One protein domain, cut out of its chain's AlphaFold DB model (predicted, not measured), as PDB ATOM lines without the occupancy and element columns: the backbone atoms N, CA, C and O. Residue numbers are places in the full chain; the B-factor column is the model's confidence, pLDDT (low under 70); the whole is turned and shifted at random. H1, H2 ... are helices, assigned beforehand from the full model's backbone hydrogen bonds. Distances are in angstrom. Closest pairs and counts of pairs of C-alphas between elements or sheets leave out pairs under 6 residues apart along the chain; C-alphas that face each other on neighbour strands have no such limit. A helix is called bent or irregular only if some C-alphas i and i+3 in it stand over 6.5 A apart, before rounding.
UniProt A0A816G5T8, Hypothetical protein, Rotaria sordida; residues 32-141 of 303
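This is residues 32 to 141 of the 303 residues of the protein "Hypothetical protein" of Rotaria sordida (UniProt A0A816G5T8). Three short helices, H1, H2 and H3, and the first part of the very long helix H4 make a small, well-filled four-helix bundle, from which residues 117 to 141 of H4 stick out as a long arm. The bundle is up and down, each helix running against the one before it. The printed part has 110 residues, with four named helices in the order H1, H2, H3, H4 and no named strand, and its class is all helix. The whole is only just loose, close to extended, with a radius of gyration of the C-alphas of 19.4 A; the arm makes the longest of the spans of 68 by 32 by 19 A.

H1, residues 32 to 44, begins at C-alpha 32 (23.249, -29.571, -19.843) and is 18.6 A long. H2 is residues 51 to 68, 25.5 A, and H3 residues 78 to 92, 21.0 A. H4, residues 95 to 141, is 68.5 A long and ends at C-alpha 141 (17.897, -62.085, -51.411); it is irregular, with C-alphas 96 and 99 7.2 A apart.

H1 and H2 form a helical hairpin and touch through residues 32 to 35 and 57 to 61 alone, closest at the C-alphas of Arg 35 and Glu 57, 7.1 A; their shallow tilt of 34.6 degrees is only just short of steep. H2 and H3 are close but not clearly touching, the C-alphas of Val 60 and Leu 85 being closest at 7.2 A. H3 and H4 form a helical hairpin at a shallow tilt of 19 degrees; H4 touches H3 with residues 98 to 109 alone, closest at the C-alphas of Ile 89 and Gln 98, 6.5 A. H4 touches H1 with residues 104 to 108 alone, opposite ways at a steep tilt of 44 degrees, closest at the C-alphas of Ser 41 and Val 104, 5.6 A. H1 and H3 are apart, as are H2 and H4. Every O i to N i+4 pair is within hydrogen-bond range in H1, H2 and H3, and 41 of 43 are in H4.

The C-alphas farthest apart, of Asn 96 and Thr 141, are 69.0 A apart. The body without the free stretches, residues 69 to 74 and 117 to 141, spans 32 by 23 by 20 A. The printed part has no cut and no long link. Its mean pLDDT is 72.0, with residues 67 to 76, 116 and 118 to 141 under 70.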
ATOM      1  N   THR A  32      21.792 -29.635 -19.661       80.06
ATOM      2  CA  THR A  32      23.249 -29.571 -19.843       80.06
ATOM      3  C   THR A  32      23.650 -28.696 -21.031       80.06
ATOM      4  O   THR A  32      24.553 -27.876 -20.906       80.06
ATOM      5  N   TRP A  33      22.977 -28.843 -22.178       82.25
ATOM      6  CA  TRP A  33      23.227 -27.995 -23.344       82.25
ATOM      7  C   TRP A  33      22.887 -26.532 -23.049       82.25
ATOM      8  O   TRP A  33      23.710 -25.657 -23.301       82.25
ATOM      9  N   PHE A  34      21.721 -26.283 -22.441       82.00
ATOM     10  CA  PHE A  34      21.300 -24.938 -22.063       82.00
ATOM     11  C   PHE A  34      22.310 -24.277 -21.128       82.00
ATOM     12  O   PHE A  34      22.717 -23.155 -21.391       82.00
ATOM     13  N   ARG A  35      22.763 -24.980 -20.084       85.19
ATOM     14  CA  ARG A  35      23.770 -24.478 -19.141       85.19
ATOM     15  C   ARG A  35      25.048 -24.029 -19.848       85.19
ATOM     16  O   ARG A  35      25.524 -22.928 -19.599       85.19
ATOM     17  N   ASN A  36      25.564 -24.852 -20.758       84.00
ATOM     18  CA  ASN A  36      26.790 -24.537 -21.489       84.00
ATOM     19  C   ASN A  36      26.625 -23.311 -22.402       84.00
ATOM     20  O   ASN A  36      27.487 -22.435 -22.407       84.00
ATOM     21  N   GLU A  37      25.526 -23.230 -23.157       82.00
ATOM     22  CA  GLU A  37      25.280 -22.086 -24.049       82.00
ATOM     23  C   GLU A  37      24.918 -20.813 -23.280       82.00
ATOM     24  O   GLU A  37      25.299 -19.715 -23.688       82.00
ATOM     25  N   PHE A  38      24.228 -20.948 -22.146       84.44
ATOM     26  CA  PHE A  38      23.917 -19.845 -21.246       84.44
ATOM     27  C   PHE A  38      25.192 -19.261 -20.644       84.44
ATOM     28  O   PHE A  38      25.401 -18.058 -20.747       84.44
ATOM     29  N   ASP A  39      26.083 -20.097 -20.108       84.19
ATOM     30  CA  ASP A  39      27.363 -19.642 -19.554       84.19
ATOM     31  C   ASP A  39      28.227 -18.949 -20.606       84.19
ATOM     32  O   ASP A  39      28.724 -17.847 -20.371       84.19
ATOM     33  N   LYS A  40      28.315 -19.528 -21.804       83.06
ATOM     34  CA  LYS A  40      29.040 -18.926 -22.922       83.06
ATOM     35  C   LYS A  40      28.450 -17.577 -23.347       83.06
ATOM     36  O   LYS A  40      29.179 -16.614 -23.555       83.06
ATOM     37  N   SER A  41      27.125 -17.485 -23.430       80.88
ATOM     38  CA  SER A  41      26.438 -16.244 -23.804       80.88
ATOM     39  C   SER A  41      26.546 -15.166 -22.714       80.88
ATOM     40  O   SER A  41      26.621 -13.979 -23.024       80.88
ATOM     41  N   LEU A  42      26.595 -15.550 -21.431       82.19
ATOM     42  CA  LEU A  42      26.881 -14.620 -20.332       82.19
ATOM     43  C   LEU A  42      28.310 -14.064 -20.417       82.19
ATOM     44  O   LEU A  42      28.510 -12.874 -20.163       82.19
ATOM     45  N   GLU A  43      29.290 -14.901 -20.775       83.88
ATOM     46  CA  GLU A  43      30.678 -14.475 -20.995       83.88
ATOM     47  C   GLU A  43      30.789 -13.477 -22.158       83.88
ATOM     48  O   GLU A  43      31.436 -12.435 -22.006       83.88
ATOM     49  N   GLU A  44      30.113 -13.754 -23.278       82.12
ATOM     50  CA  GLU A  44      30.069 -12.890 -24.468       82.12
ATOM     51  C   GLU A  44      29.436 -11.515 -24.173       82.12
ATOM     52  O   GLU A  44      29.928 -10.491 -24.643       82.12
ATOM     53  N   GLU A  45      28.405 -11.462 -23.324       78.94
ATOM     54  CA  GLU A  45      27.721 -10.221 -22.914       78.94
ATOM     55  C   GLU A  45      28.374  -9.512 -21.704       78.94
ATOM     56  O   GLU A  45      27.855  -8.507 -21.177       78.94
ATOM     57  N   HIS A  46      29.520 -10.031 -21.244       82.62
ATOM     58  CA  HIS A  46      30.264  -9.568 -20.070       82.62
ATOM     59  C   HIS A  46      29.396  -9.474 -18.801       82.62
ATOM     60  O   HIS A  46      29.457  -8.496 -18.045       82.62
ATOM     61  N   ILE A  47      28.553 -10.480 -18.567       79.94
ATOM     62  CA  ILE A  47      27.666 -10.559 -17.404       79.94
ATOM     63  C   ILE A  47      28.300 -11.458 -16.343       79.94
ATOM     64  O   ILE A  47      28.555 -12.638 -16.564       79.94
ATOM     65  N   VAL A  48      28.501 -10.916 -15.141       83.12
ATOM     66  CA  VAL A  48      28.969 -11.714 -14.000       83.12
ATOM     67  C   VAL A  48      27.822 -12.569 -13.468       83.12
ATOM     68  O   VAL A  48      26.771 -12.052 -13.079       83.12
ATOM     69  N   LYS A  49      28.038 -13.885 -13.405       81.88
ATOM     70  CA  LYS A  49      27.060 -14.861 -12.910       81.88
ATOM     71  C   LYS A  49      26.847 -14.719 -11.397       81.88
ATOM     72  O   LYS A  49      27.592 -15.265 -10.584       81.88
ATOM     73  N   THR A  50      25.823 -13.958 -11.018       83.75
ATOM     74  CA  THR A  50      25.400 -13.766  -9.619       83.75
ATOM     75  C   THR A  50      24.617 -14.969  -9.090       83.75
ATOM     76  O   THR A  50      24.126 -15.794  -9.861       83.75
ATOM     77  N   ASP A  51      24.426 -15.059  -7.771       81.38
ATOM     78  CA  ASP A  51      23.610 -16.125  -7.169       81.38
ATOM     79  C   ASP A  51      22.145 -16.088  -7.636       81.38
ATOM     80  O   ASP A  51      21.500 -17.131  -7.740       81.38
ATOM     81  N   SER A  52      21.627 -14.910  -7.995       75.94
ATOM     82  CA  SER A  52      20.304 -14.770  -8.614       75.94
ATOM     83  C   SER A  52      20.257 -15.384 -10.015       75.94
ATOM     84  O   SER A  52      19.279 -16.042 -10.356       75.94
ATOM     85  N   LEU A  53      21.322 -15.224 -10.813       79.38
ATOM     86  CA  LEU A  53      21.423 -15.832 -12.144       79.38
ATOM     87  C   LEU A  53      21.629 -17.347 -12.079       79.38
ATOM     88  O   LEU A  53      21.088 -18.056 -12.918       79.38
ATOM     89  N   LYS A  54      22.336 -17.852 -11.061       83.94
ATOM     90  CA  LYS A  54      22.425 -19.299 -10.801       83.94
ATOM     91  C   LYS A  54      21.056 -19.894 -10.473       83.94
ATOM     92  O   LYS A  54      20.680 -20.903 -11.052       83.94
ATOM     93  N   LYS A  55      20.278 -19.241  -9.602       81.94
ATOM     94  CA  LYS A  55      18.906 -19.675  -9.286       81.94
ATOM     95  C   LYS A  55      17.983 -19.622 -10.501       81.94
ATOM     96  O   LYS A  55      17.152 -20.511 -10.675       81.94
ATOM     97  N   PHE A  56      18.122 -18.590 -11.332       81.56
ATOM     98  CA  PHE A  56      17.407 -18.500 -12.603       81.56
ATOM     99  C   PHE A  56      17.761 -19.690 -13.500       81.56
ATOM    100  O   PHE A  56      16.871 -20.431 -13.893       81.56
ATOM    101  N   GLU A  57      19.047 -19.930 -13.746       84.50
ATOM    102  CA  GLU A  57      19.526 -21.053 -14.553       84.50
ATOM    103  C   GLU A  57      19.030 -22.408 -14.022       84.50
ATOM    104  O   GLU A  57      18.516 -23.209 -14.794       84.50
ATOM    105  N   GLU A  58      19.105 -22.656 -12.712       85.62
ATOM    106  CA  GLU A  58      18.569 -23.873 -12.083       85.62
ATOM    107  C   GLU A  58      17.062 -24.032 -12.320       85.62
ATOM    108  O   GLU A  58      16.585 -25.133 -12.610       85.62
ATOM    109  N   THR A  59      16.312 -22.929 -12.249       81.25
ATOM    110  CA  THR A  59      14.872 -22.912 -12.534       81.25
ATOM    111  C   THR A  59      14.614 -23.259 -13.999       81.25
ATOM    112  O   THR A  59      13.779 -24.115 -14.288       81.25
ATOM    113  N   VAL A  60      15.378 -22.676 -14.927       79.56
ATOM    114  CA  VAL A  60      15.279 -22.974 -16.362       79.56
ATOM    115  C   VAL A  60      15.644 -24.426 -16.662       79.56
ATOM    116  O   VAL A  60      14.894 -25.111 -17.355       79.56
ATOM    117  N   CYS A  61      16.739 -24.940 -16.099       83.19
ATOM    118  CA  CYS A  61      17.118 -26.346 -16.225       83.19
ATOM    119  C   CYS A  61      16.010 -27.271 -15.707       83.19
ATOM    120  O   CYS A  61      15.701 -28.256 -16.366       83.19
ATOM    121  N   THR A  62      15.360 -26.926 -14.593       82.12
ATOM    122  CA  THR A  62      14.240 -27.707 -14.045       82.12
ATOM    123  C   THR A  62      13.034 -27.713 -14.988       82.12
ATOM    124  O   THR A  62      12.411 -28.761 -15.175       82.12
ATOM    125  N   ILE A  63      12.710 -26.580 -15.621       76.06
ATOM    126  CA  ILE A  63      11.640 -26.483 -16.629       76.06
ATOM    127  C   ILE A  63      11.991 -27.325 -17.865       76.06
ATOM    128  O   ILE A  63      11.154 -28.085 -18.362       76.06
ATOM    129  N   ILE A  64      13.237 -27.256 -18.336       74.31
ATOM    130  CA  ILE A  64      13.736 -28.066 -19.457       74.31
ATOM    131  C   ILE A  64      13.673 -29.561 -19.112       74.31
ATOM    132  O   ILE A  64      13.127 -30.359 -19.867       74.31
ATOM    133  N   ASP A  65      14.154 -29.972 -17.943       75.06
ATOM    134  CA  ASP A  65      14.135 -31.377 -17.529       75.06
ATOM    135  C   ASP A  65      12.697 -31.895 -17.354       75.06
ATOM    136  O   ASP A  65      12.382 -33.019 -17.755       75.06
ATOM    137  N   SER A  66      11.792 -31.058 -16.837       72.00
ATOM    138  CA  SER A  66      10.370 -31.393 -16.662       72.00
ATOM    139  C   SER A  66       9.613 -31.487 -17.988       72.00
ATOM    140  O   SER A  66       8.717 -32.317 -18.132       72.00
ATOM    141  N   SER A  67       9.981 -30.668 -18.975       64.25
ATOM    142  CA  SER A  67       9.387 -30.682 -20.319       64.25
ATOM    143  C   SER A  67       9.951 -31.792 -21.218       64.25
ATOM    144  O   SER A  67       9.310 -32.170 -22.202       64.25
ATOM    145  N   THR A  68      11.106 -32.367 -20.870       58.22
ATOM    146  CA  THR A  68      11.772 -33.447 -21.622       58.22
ATOM    147  C   THR A  68      11.577 -34.849 -21.023       58.22
ATOM    148  O   THR A  68      11.847 -35.844 -21.702       58.22
ATOM    149  N   HIS A  69      11.053 -34.974 -19.796       50.88
ATOM    150  CA  HIS A  69      10.786 -36.273 -19.165       50.88
ATOM    151  C   HIS A  69       9.620 -37.049 -19.814       50.88
ATOM    152  O   HIS A  69       8.522 -36.539 -20.033       50.88
ATOM    153  N   CYS A  70       9.872 -38.343 -20.046       42.12
ATOM    154  CA  CYS A  70       9.091 -39.347 -20.793       42.12
ATOM    155  C   CYS A  70       7.636 -39.633 -20.331       42.12
ATOM    156  O   CYS A  70       7.061 -40.631 -20.763       42.12
ATOM    157  N   GLY A  71       7.037 -38.814 -19.463       42.06
ATOM    158  CA  GLY A  71       5.681 -39.006 -18.926       42.06
ATOM    159  C   GLY A  71       4.616 -38.044 -19.468       42.06
ATOM    160  O   GLY A  71       3.426 -38.290 -19.280       42.06
ATOM    161  N   MET A  72       5.012 -36.963 -20.145       43.16
ATOM    162  CA  MET A  72       4.075 -36.013 -20.750       43.16
ATOM    163  C   MET A  72       3.579 -36.559 -22.095       43.16
ATOM    164  O   MET A  72       4.366 -36.839 -22.997       43.16
ATOM    165  N   THR A  73       2.261 -36.678 -22.263       43.88
ATOM    166  CA  THR A  73       1.616 -37.136 -23.510       43.88
ATOM    167  C   THR A  73       1.829 -36.184 -24.691       43.88
ATOM    168  O   THR A  73       1.511 -36.532 -25.831       43.88
ATOM    169  N   LYS A  74       2.402 -34.998 -24.448       53.41
ATOM    170  CA  LYS A  74       2.833 -34.072 -25.489       53.41
ATOM    171  C   LYS A  74       4.005 -33.199 -25.003       53.41
ATOM    172  O   LYS A  74       3.833 -32.475 -24.026       53.41
ATOM    173  N   PRO A  75       5.165 -33.251 -25.676       58.00
ATOM    174  CA  PRO A  75       6.206 -32.227 -25.612       58.00
ATOM    175  C   PRO A  75       5.659 -30.799 -25.607       58.00
ATOM    176  O   PRO A  75       4.800 -30.476 -26.433       58.00
ATOM    177  N   MET A  76       6.184 -29.932 -24.737       67.62
ATOM    178  CA  MET A  76       5.965 -28.491 -24.872       67.62
ATOM    179  C   MET A  76       6.656 -27.987 -26.154       67.62
ATOM    180  O   MET A  76       7.821 -28.324 -26.364       67.62
ATOM    181  N   PRO A  77       5.984 -27.198 -27.014       71.31
ATOM    182  CA  PRO A  77       6.626 -26.591 -28.178       71.31
ATOM    183  C   PRO A  77       7.765 -25.648 -27.772       71.31
ATOM    184  O   PRO A  77       7.628 -24.890 -26.813       71.31
ATOM    185  N   LEU A  78       8.844 -25.633 -28.561       72.06
ATOM    186  CA  LEU A  78      10.027 -24.798 -28.329       72.06
ATOM    187  C   LEU A  78       9.681 -23.307 -28.163       72.06
ATOM    188  O   LEU A  78      10.178 -22.655 -27.252       72.06
ATOM    189  N   ALA A  79       8.778 -22.791 -29.001       76.56
ATOM    190  CA  ALA A  79       8.313 -21.405 -28.922       76.56
ATOM    191  C   ALA A  79       7.648 -21.093 -27.568       76.56
ATOM    192  O   ALA A  79       7.959 -20.087 -26.942       76.56
ATOM    193  N   SER A  80       6.791 -21.997 -27.083       79.25
ATOM    194  CA  SER A  80       6.096 -21.824 -25.805       79.25
ATOM    195  C   SER A  80       7.052 -21.894 -24.611       79.25
ATOM    196  O   SER A  80       6.860 -21.166 -23.644       79.25
ATOM    197  N   LEU A  81       8.104 -22.718 -24.695       79.44
ATOM    198  CA  LEU A  81       9.172 -22.744 -23.695       79.44
ATOM    199  C   LEU A  81       9.887 -21.386 -23.627       79.44
ATOM    200  O   LEU A  81      10.043 -20.833 -22.544       79.44
ATOM    201  N   PHE A  82      10.294 -20.819 -24.766       83.62
ATOM    202  CA  PHE A  82      10.975 -19.520 -24.778       83.62
ATOM    203  C   PHE A  82      10.078 -18.365 -24.319       83.62
ATOM    204  O   PHE A  82      10.576 -17.447 -23.669       83.62
ATOM    205  N   ASP A  83       8.770 -18.426 -24.569       84.75
ATOM    206  CA  ASP A  83       7.816 -17.454 -24.023       84.75
ATOM    207  C   ASP A  83       7.736 -17.520 -22.488       84.75
ATOM    208  O   ASP A  83       7.781 -16.482 -21.825       84.75
ATOM    209  N   GLU A  84       7.713 -18.720 -21.898       81.75
ATOM    210  CA  GLU A  84       7.790 -18.880 -20.437       81.75
ATOM    211  C   GLU A  84       9.117 -18.367 -19.865       81.75
ATOM    212  O   GLU A  84       9.133 -17.711 -18.820       81.75
ATOM    213  N   LEU A  85      10.232 -18.600 -20.563       83.38
ATOM    214  CA  LEU A  85      11.542 -18.094 -20.150       83.38
ATOM    215  C   LEU A  85      11.615 -16.563 -20.198       83.38
ATOM    216  O   LEU A  85      12.196 -15.957 -19.296       83.38
ATOM    217  N   ARG A  86      10.985 -15.921 -21.190       86.69
ATOM    218  CA  ARG A  86      10.864 -14.455 -21.242       86.69
ATOM    219  C   ARG A  86      10.078 -13.924 -20.043       86.69
ATOM    220  O   ARG A  86      10.569 -13.031 -19.357       86.69
ATOM    221  N   LEU A  87       8.926 -14.521 -19.730       86.38
ATOM    222  CA  LEU A  87       8.120 -14.153 -18.556       86.38
ATOM    223  C   LEU A  87       8.884 -14.357 -17.235       86.38
ATOM    224  O   LEU A  87       8.752 -13.574 -16.287       86.38
ATOM    225  N   LEU A  88       9.726 -15.391 -17.160       84.19
ATOM    226  CA  LEU A  88      10.584 -15.628 -16.003       84.19
ATOM    227  C   LEU A  88      11.646 -14.528 -15.855       84.19
ATOM    228  O   LEU A  88      11.870 -14.044 -14.745       84.19
ATOM    229  N   ILE A  89      12.266 -14.082 -16.952       82.56
ATOM    230  CA  ILE A  89      13.206 -12.947 -16.942       82.56
ATOM    231  C   ILE A  89      12.497 -11.670 -16.471       82.56
ATOM    232  O   ILE A  89      13.011 -10.974 -15.594       82.56
ATOM    233  N   GLU A  90      11.301 -11.383 -16.989       86.06
ATOM    234  CA  GLU A  90      10.522 -10.196 -16.605       86.06
ATOM    235  C   GLU A  90      10.184 -10.163 -15.109       86.06
ATOM    236  O   GLU A  90      10.201  -9.092 -14.494       86.06
ATOM    237  N   SER A  91       9.905 -11.326 -14.515       82.62
ATOM    238  CA  SER A  91       9.479 -11.451 -13.116       82.62
ATOM    239  C   SER A  91      10.624 -11.580 -12.106       82.62
ATOM    240  O   SER A  91      10.440 -11.226 -10.940       82.62
ATOM    241  N   THR A  92      11.799 -12.070 -12.517       79.12
ATOM    242  CA  THR A  92      12.893 -12.414 -11.586       79.12
ATOM    243  C   THR A  92      14.176 -11.612 -11.789       79.12
ATOM    244  O   THR A  92      14.941 -11.444 -10.834       79.12
ATOM    245  N   ALA A  93      14.431 -11.092 -12.993       77.06
ATOM    246  CA  ALA A  93      15.668 -10.383 -13.282       77.06
ATOM    247  C   ALA A  93      15.563  -8.878 -12.965       77.06
ATOM    248  O   ALA A  93      14.553  -8.241 -13.271       77.06
ATOM    249  N   PRO A  94      16.620  -8.259 -12.408       77.88
ATOM    250  CA  PRO A  94      16.706  -6.809 -12.260       77.88
ATOM    251  C   PRO A  94      16.598  -6.077 -13.607       77.88
ATOM    252  O   PRO A  94      17.247  -6.465 -14.581       77.88
ATOM    253  N   LYS A  95      15.851  -4.962 -13.656       79.56
ATOM    254  CA  LYS A  95      15.615  -4.173 -14.887       79.56
ATOM    255  C   LYS A  95      16.887  -3.776 -15.645       79.56
ATOM    256  O   LYS A  95      16.866  -3.682 -16.862       79.56
ATOM    257  N   ASN A  96      17.996  -3.560 -14.940       79.06
ATOM    258  CA  ASN A  96      19.280  -3.170 -15.530       79.06
ATOM    259  C   ASN A  96      20.026  -4.316 -16.242       79.06
ATOM    260  O   ASN A  96      21.048  -4.059 -16.870       79.06
ATOM    261  N   ILE A  97      19.564  -5.564 -16.110       77.62
ATOM    262  CA  ILE A  97      20.175  -6.757 -16.724       77.62
ATOM    263  C   ILE A  97      19.177  -7.489 -17.646       77.62
ATOM    264  O   ILE A  97      19.597  -8.279 -18.486       77.62
ATOM    265  N   GLN A  98      17.874  -7.187 -17.551       83.06
ATOM    266  CA  GLN A  98      16.814  -7.782 -18.378       83.06
ATOM    267  C   GLN A  98      17.111  -7.721 -19.881       83.06
ATOM    268  O   GLN A  98      17.050  -8.749 -20.543       83.06
ATOM    269  N   GLU A  99      17.491  -6.555 -20.409       83.75
ATOM    270  CA  GLU A  99      17.792  -6.384 -21.840       83.75
ATOM    271  C   GLU A  99      18.912  -7.322 -22.312       83.75
ATOM    272  O   GLU A  99      18.776  -8.004 -23.326       83.75
ATOM    273  N   LYS A 100      19.979  -7.451 -21.516       81.06
ATOM    274  CA  LYS A 100      21.072  -8.374 -21.828       81.06
ATOM    275  C   LYS A 100      20.636  -9.839 -21.751       81.06
ATOM    276  O   LYS A 100      21.022 -10.636 -22.596       81.06
ATOM    277  N   LEU A 101      19.809 -10.203 -20.769       80.12
ATOM    278  CA  LEU A 101      19.285 -11.570 -20.653       80.12
ATOM    279  C   LEU A 101      18.331 -11.927 -21.792       80.12
ATOM    280  O   LEU A 101      18.331 -13.074 -22.231       80.12
ATOM    281  N   PHE A 102      17.555 -10.969 -22.304       85.56
ATOM    282  CA  PHE A 102      16.746 -11.192 -23.498       85.56
ATOM    283  C   PHE A 102      17.609 -11.445 -24.733       85.56
ATOM    284  O   PHE A 102      17.283 -12.348 -25.500       85.56
ATOM    285  N   ASN A 103      18.725 -10.730 -24.894       81.94
ATOM    286  CA  ASN A 103      19.671 -10.988 -25.984       81.94
ATOM    287  C   ASN A 103      20.304 -12.383 -25.869       81.94
ATOM    288  O   ASN A 103      20.327 -13.127 -26.850       81.94
ATOM    289  N   VAL A 104      20.733 -12.779 -24.665       81.12
ATOM    290  CA  VAL A 104      21.227 -14.141 -24.391       81.12
ATOM    291  C   VAL A 104      20.173 -15.185 -24.763       81.12
ATOM    292  O   VAL A 104      20.458 -16.133 -25.493       81.12
ATOM    293  N   LEU A 105      18.933 -14.996 -24.306       83.69
ATOM    294  CA  LEU A 105      17.847 -15.935 -24.569       83.69
ATOM    295  C   LEU A 105      17.511 -16.019 -26.066       83.69
ATOM    296  O   LEU A 105      17.282 -17.112 -26.579       83.69
ATOM    297  N   TYR A 106      17.532 -14.888 -26.772       83.94
ATOM    298  CA  TYR A 106      17.323 -14.825 -28.216       83.94
ATOM    299  C   TYR A 106      18.407 -15.592 -28.987       83.94
ATOM    300  O   TYR A 106      18.088 -16.368 -29.887       83.94
ATOM    301  N   ASN A 107      19.680 -15.444 -28.609       79.69
ATOM    302  CA  ASN A 107      20.778 -16.178 -29.243       79.69
ATOM    303  C   ASN A 107      20.617 -17.696 -29.061       79.69
ATOM    304  O   ASN A 107      20.747 -18.459 -30.022       79.69
ATOM    305  N   ILE A 108      20.253 -18.129 -27.851       79.62
ATOM    306  CA  ILE A 108      19.984 -19.541 -27.543       79.62
ATOM    307  C   ILE A 108      18.782 -20.062 -28.348       79.62
ATOM    308  O   ILE A 108      18.836 -21.170 -28.885       79.62
ATOM    309  N   GLU A 109      17.719 -19.268 -28.490       81.06
ATOM    310  CA  GLU A 109      16.543 -19.607 -29.302       81.06
ATOM    311  C   GLU A 109      16.900 -19.800 -30.781       81.06
ATOM    312  O   GLU A 109      16.526 -20.813 -31.378       81.06
ATOM    313  N   GLN A 110      17.685 -18.893 -31.370       81.44
ATOM    314  CA  GLN A 110      18.121 -19.030 -32.764       81.44
ATOM    315  C   GLN A 110      18.993 -20.276 -32.978       81.44
ATOM    316  O   GLN A 110      18.829 -20.986 -33.976       81.44
ATOM    317  N   LEU A 111      19.893 -20.583 -32.038       79.44
ATOM    318  CA  LEU A 111      20.705 -21.802 -32.083       79.44
ATOM    319  C   LEU A 111      19.838 -23.064 -31.995       79.44
ATOM    320  O   LEU A 111      20.039 -24.000 -32.773       79.44
ATOM    321  N   ALA A 112      18.846 -23.079 -31.104       75.06
ATOM    322  CA  ALA A 112      17.919 -24.195 -30.960       75.06
ATOM    323  C   ALA A 112      17.108 -24.436 -32.246       75.06
ATOM    324  O   ALA A 112      17.065 -25.566 -32.736       75.06
ATOM    325  N   ILE A 113      16.554 -23.376 -32.849       76.88
ATOM    326  CA  ILE A 113      15.792 -23.450 -34.110       76.88
ATOM    327  C   ILE A 113      16.666 -23.968 -35.261       76.88
ATOM    328  O   ILE A 113      16.235 -24.802 -36.062       76.88
ATOM    329  N   ASN A 114      17.908 -23.492 -35.371       74.88
ATOM    330  CA  ASN A 114      18.820 -23.940 -36.424       74.88
ATOM    331  C   ASN A 114      19.212 -25.414 -36.256       74.88
ATOM    332  O   ASN A 114      19.244 -26.162 -37.239       74.88
ATOM    333  N   ASN A 115      19.453 -25.851 -35.019       70.75
ATOM    334  CA  ASN A 115      19.727 -27.252 -34.716       70.75
ATOM    335  C   ASN A 115      18.518 -28.147 -35.025       70.75
ATOM    336  O   ASN A 115      18.691 -29.221 -35.600       70.75
ATOM    337  N   GLU A 116      17.298 -27.692 -34.732       68.62
ATOM    338  CA  GLU A 116      16.061 -28.406 -35.065       68.62
ATOM    339  C   GLU A 116      15.898 -28.612 -36.576       68.62
ATOM    340  O   GLU A 116      15.656 -29.736 -37.035       68.62
ATOM    341  N   LYS A 117      16.121 -27.560 -37.373       71.25
ATOM    342  CA  LYS A 117      16.099 -27.651 -38.842       71.25
ATOM    343  C   LYS A 117      17.124 -28.658 -39.357       71.25
ATOM    344  O   LYS A 117      16.781 -29.530 -40.153       71.25
ATOM    345  N   LYS A 118      18.361 -28.582 -38.860       68.88
ATOM    346  CA  LYS A 118      19.453 -29.473 -39.275       68.88
ATOM    347  C   LYS A 118      19.175 -30.934 -38.921       68.88
ATOM    348  O   LYS A 118      19.434 -31.822 -39.725       68.88
ATOM    349  N   ILE A 119      18.627 -31.200 -37.738       60.59
ATOM    350  CA  ILE A 119      18.264 -32.563 -37.324       60.59
ATOM    351  C   ILE A 119      17.112 -33.099 -38.175       60.59
ATOM    352  O   ILE A 119      17.134 -34.270 -38.557       60.59
ATOM    353  N   THR A 120      16.137 -32.258 -38.519       64.25
ATOM    354  CA  THR A 120      15.034 -32.633 -39.416       64.25
ATOM    355  C   THR A 120      15.554 -33.012 -40.805       64.25
ATOM    356  O   THR A 120      15.164 -34.045 -41.350       64.25
ATOM    357  N   GLU A 121      16.483 -32.227 -41.351       63.53
ATOM    358  CA  GLU A 121      17.140 -32.514 -42.629       63.53
ATOM    359  C   GLU A 121      17.957 -33.816 -42.582       63.53
ATOM    360  O   GLU A 121      17.812 -34.679 -43.444       63.53
ATOM    361  N   LEU A 122      18.768 -34.019 -41.541       56.53
ATOM    362  CA  LEU A 122      19.538 -35.257 -41.379       56.53
ATOM    363  C   LEU A 122      18.629 -36.485 -41.215       56.53
ATOM    364  O   LEU A 122      18.931 -37.559 -41.737       56.53
ATOM    365  N   SER A 123      17.498 -36.333 -40.525       58.75
ATOM    366  CA  SER A 123      16.523 -37.412 -40.330       58.75
ATOM    367  C   SER A 123      15.838 -37.809 -41.639       58.75
ATOM    368  O   SER A 123      15.603 -38.998 -41.876       58.75
ATOM    369  N   SER A 124      15.540 -36.843 -42.514       57.38
ATOM    370  CA  SER A 124      14.959 -37.129 -43.828       57.38
ATOM    371  C   SER A 124      15.965 -37.832 -44.747       57.38
ATOM    372  O   SER A 124      15.620 -38.840 -45.368       57.38
ATOM    373  N   GLN A 125      17.227 -37.393 -44.753       51.34
ATOM    374  CA  GLN A 125      18.309 -38.050 -45.495       51.34
ATOM    375  C   GLN A 125      18.529 -39.495 -45.026       51.34
ATOM    376  O   GLN A 125      18.604 -40.408 -45.848       51.34
ATOM    377  N   LEU A 126      18.564 -39.728 -43.709       53.06
ATOM    378  CA  LEU A 126      18.708 -41.070 -43.140       53.06
ATOM    379  C   LEU A 126      17.525 -41.976 -43.509       53.06
ATOM    380  O   LEU A 126      17.711 -43.155 -43.810       53.06
ATOM    381  N   SER A 127      16.309 -41.423 -43.524       54.16
ATOM    382  CA  SER A 127      15.109 -42.157 -43.935       54.16
ATOM    383  C   SER A 127      15.182 -42.584 -45.404       54.16
ATOM    384  O   SER A 127      14.835 -43.722 -45.717       54.16
ATOM    385  N   SER A 128      15.690 -41.719 -46.289       48.16
ATOM    386  CA  SER A 128      15.937 -42.066 -47.695       48.16
ATOM    387  C   SER A 128      16.957 -43.198 -47.822       48.16
ATOM    388  O   SER A 128      16.682 -44.206 -48.467       48.16
ATOM    389  N   GLN A 129      18.095 -43.092 -47.132       53.47
ATOM    390  CA  GLN A 129      19.136 -44.125 -47.164       53.47
ATOM    391  C   GLN A 129      18.643 -45.475 -46.622       53.47
ATOM    392  O   GLN A 129      19.033 -46.529 -47.120       53.47
ATOM    393  N   ALA A 130      17.759 -45.465 -45.620       49.66
ATOM    394  CA  ALA A 130      17.150 -46.683 -45.097       49.66
ATOM    395  C   ALA A 130      16.229 -47.372 -46.123       49.66
ATOM    396  O   ALA A 130      16.149 -48.602 -46.140       49.66
ATOM    397  N   ILE A 131      15.542 -46.606 -46.979       52.69
ATOM    398  CA  ILE A 131      14.732 -47.149 -48.081       52.69
ATOM    399  C   ILE A 131      15.642 -47.795 -49.130       52.69
ATOM    400  O   ILE A 131      15.395 -48.937 -49.525       52.69
ATOM    401  N   ASP A 132      16.720 -47.111 -49.514       49.53
ATOM    402  CA  ASP A 132      17.688 -47.619 -50.492       49.53
ATOM    403  C   ASP A 132      18.338 -48.925 -50.014       49.53
ATOM    404  O   ASP A 132      18.442 -49.897 -50.767       49.53
ATOM    405  N   LEU A 133      18.696 -48.995 -48.728       47.25
ATOM    406  CA  LEU A 133      19.291 -50.184 -48.124       47.25
ATOM    407  C   LEU A 133      18.324 -51.377 -48.117       47.25
ATOM    408  O   LEU A 133      18.709 -52.473 -48.520       47.25
ATOM    409  N   ARG A 134      17.048 -51.165 -47.760       50.72
ATOM    410  CA  ARG A 134      16.018 -52.220 -47.840       50.72
ATOM    411  C   ARG A 134      15.813 -52.722 -49.268       50.72
ATOM    412  O   ARG A 134      15.597 -53.914 -49.478       50.72
ATOM    413  N   SER A 135      15.873 -51.825 -50.255       49.88
ATOM    414  CA  SER A 135      15.783 -52.211 -51.665       49.88
ATOM    415  C   SER A 135      16.962 -53.099 -52.065       49.88
ATOM    416  O   SER A 135      16.760 -54.150 -52.673       49.88
ATOM    417  N   ALA A 136      18.183 -52.726 -51.673       46.28
ATOM    418  CA  ALA A 136      19.380 -53.516 -51.952       46.28
ATOM    419  C   ALA A 136      19.334 -54.906 -51.285       46.28
ATOM    420  O   ALA A 136      19.667 -55.906 -51.924       46.28
ATOM    421  N   GLU A 137      18.866 -54.997 -50.036       48.16
ATOM    422  CA  GLU A 137      18.682 -56.271 -49.320       48.16
ATOM    423  C   GLU A 137      17.704 -57.209 -50.039       48.16
ATOM    424  O   GLU A 137      17.960 -58.414 -50.164       48.16
ATOM    425  N   LYS A 138      16.603 -56.660 -50.569       54.41
ATOM    426  CA  LYS A 138      15.637 -57.428 -51.360       54.41
ATOM    427  C   LYS A 138      16.289 -58.007 -52.619       54.41
ATOM    428  O   LYS A 138      16.174 -59.207 -52.862       54.41
ATOM    429  N   THR A 139      17.033 -57.192 -53.368       48.03
ATOM    430  CA  THR A 139      17.743 -57.644 -54.577       48.03
ATOM    431  C   THR A 139      18.778 -58.729 -54.269       48.03
ATOM    432  O   THR A 139      18.865 -59.721 -54.991       48.03
ATOM    433  N   ILE A 140      19.540 -58.596 -53.177       45.19
ATOM    434  CA  ILE A 140      20.518 -59.616 -52.758       45.19
ATOM    435  C   ILE A 140      19.824 -60.945 -52.438       45.19
ATOM    436  O   ILE A 140      20.310 -62.008 -52.826       45.19
ATOM    437  N   THR A 141      18.677 -60.891 -51.761       46.41
ATOM    438  CA  THR A 141      17.897 -62.085 -51.411       46.41
ATOM    439  C   THR A 141      17.394 -62.810 -52.662       46.41
ATOM    440  O   THR A 141      17.537 -64.029 -52.769       46.41
TER     441      THR A 141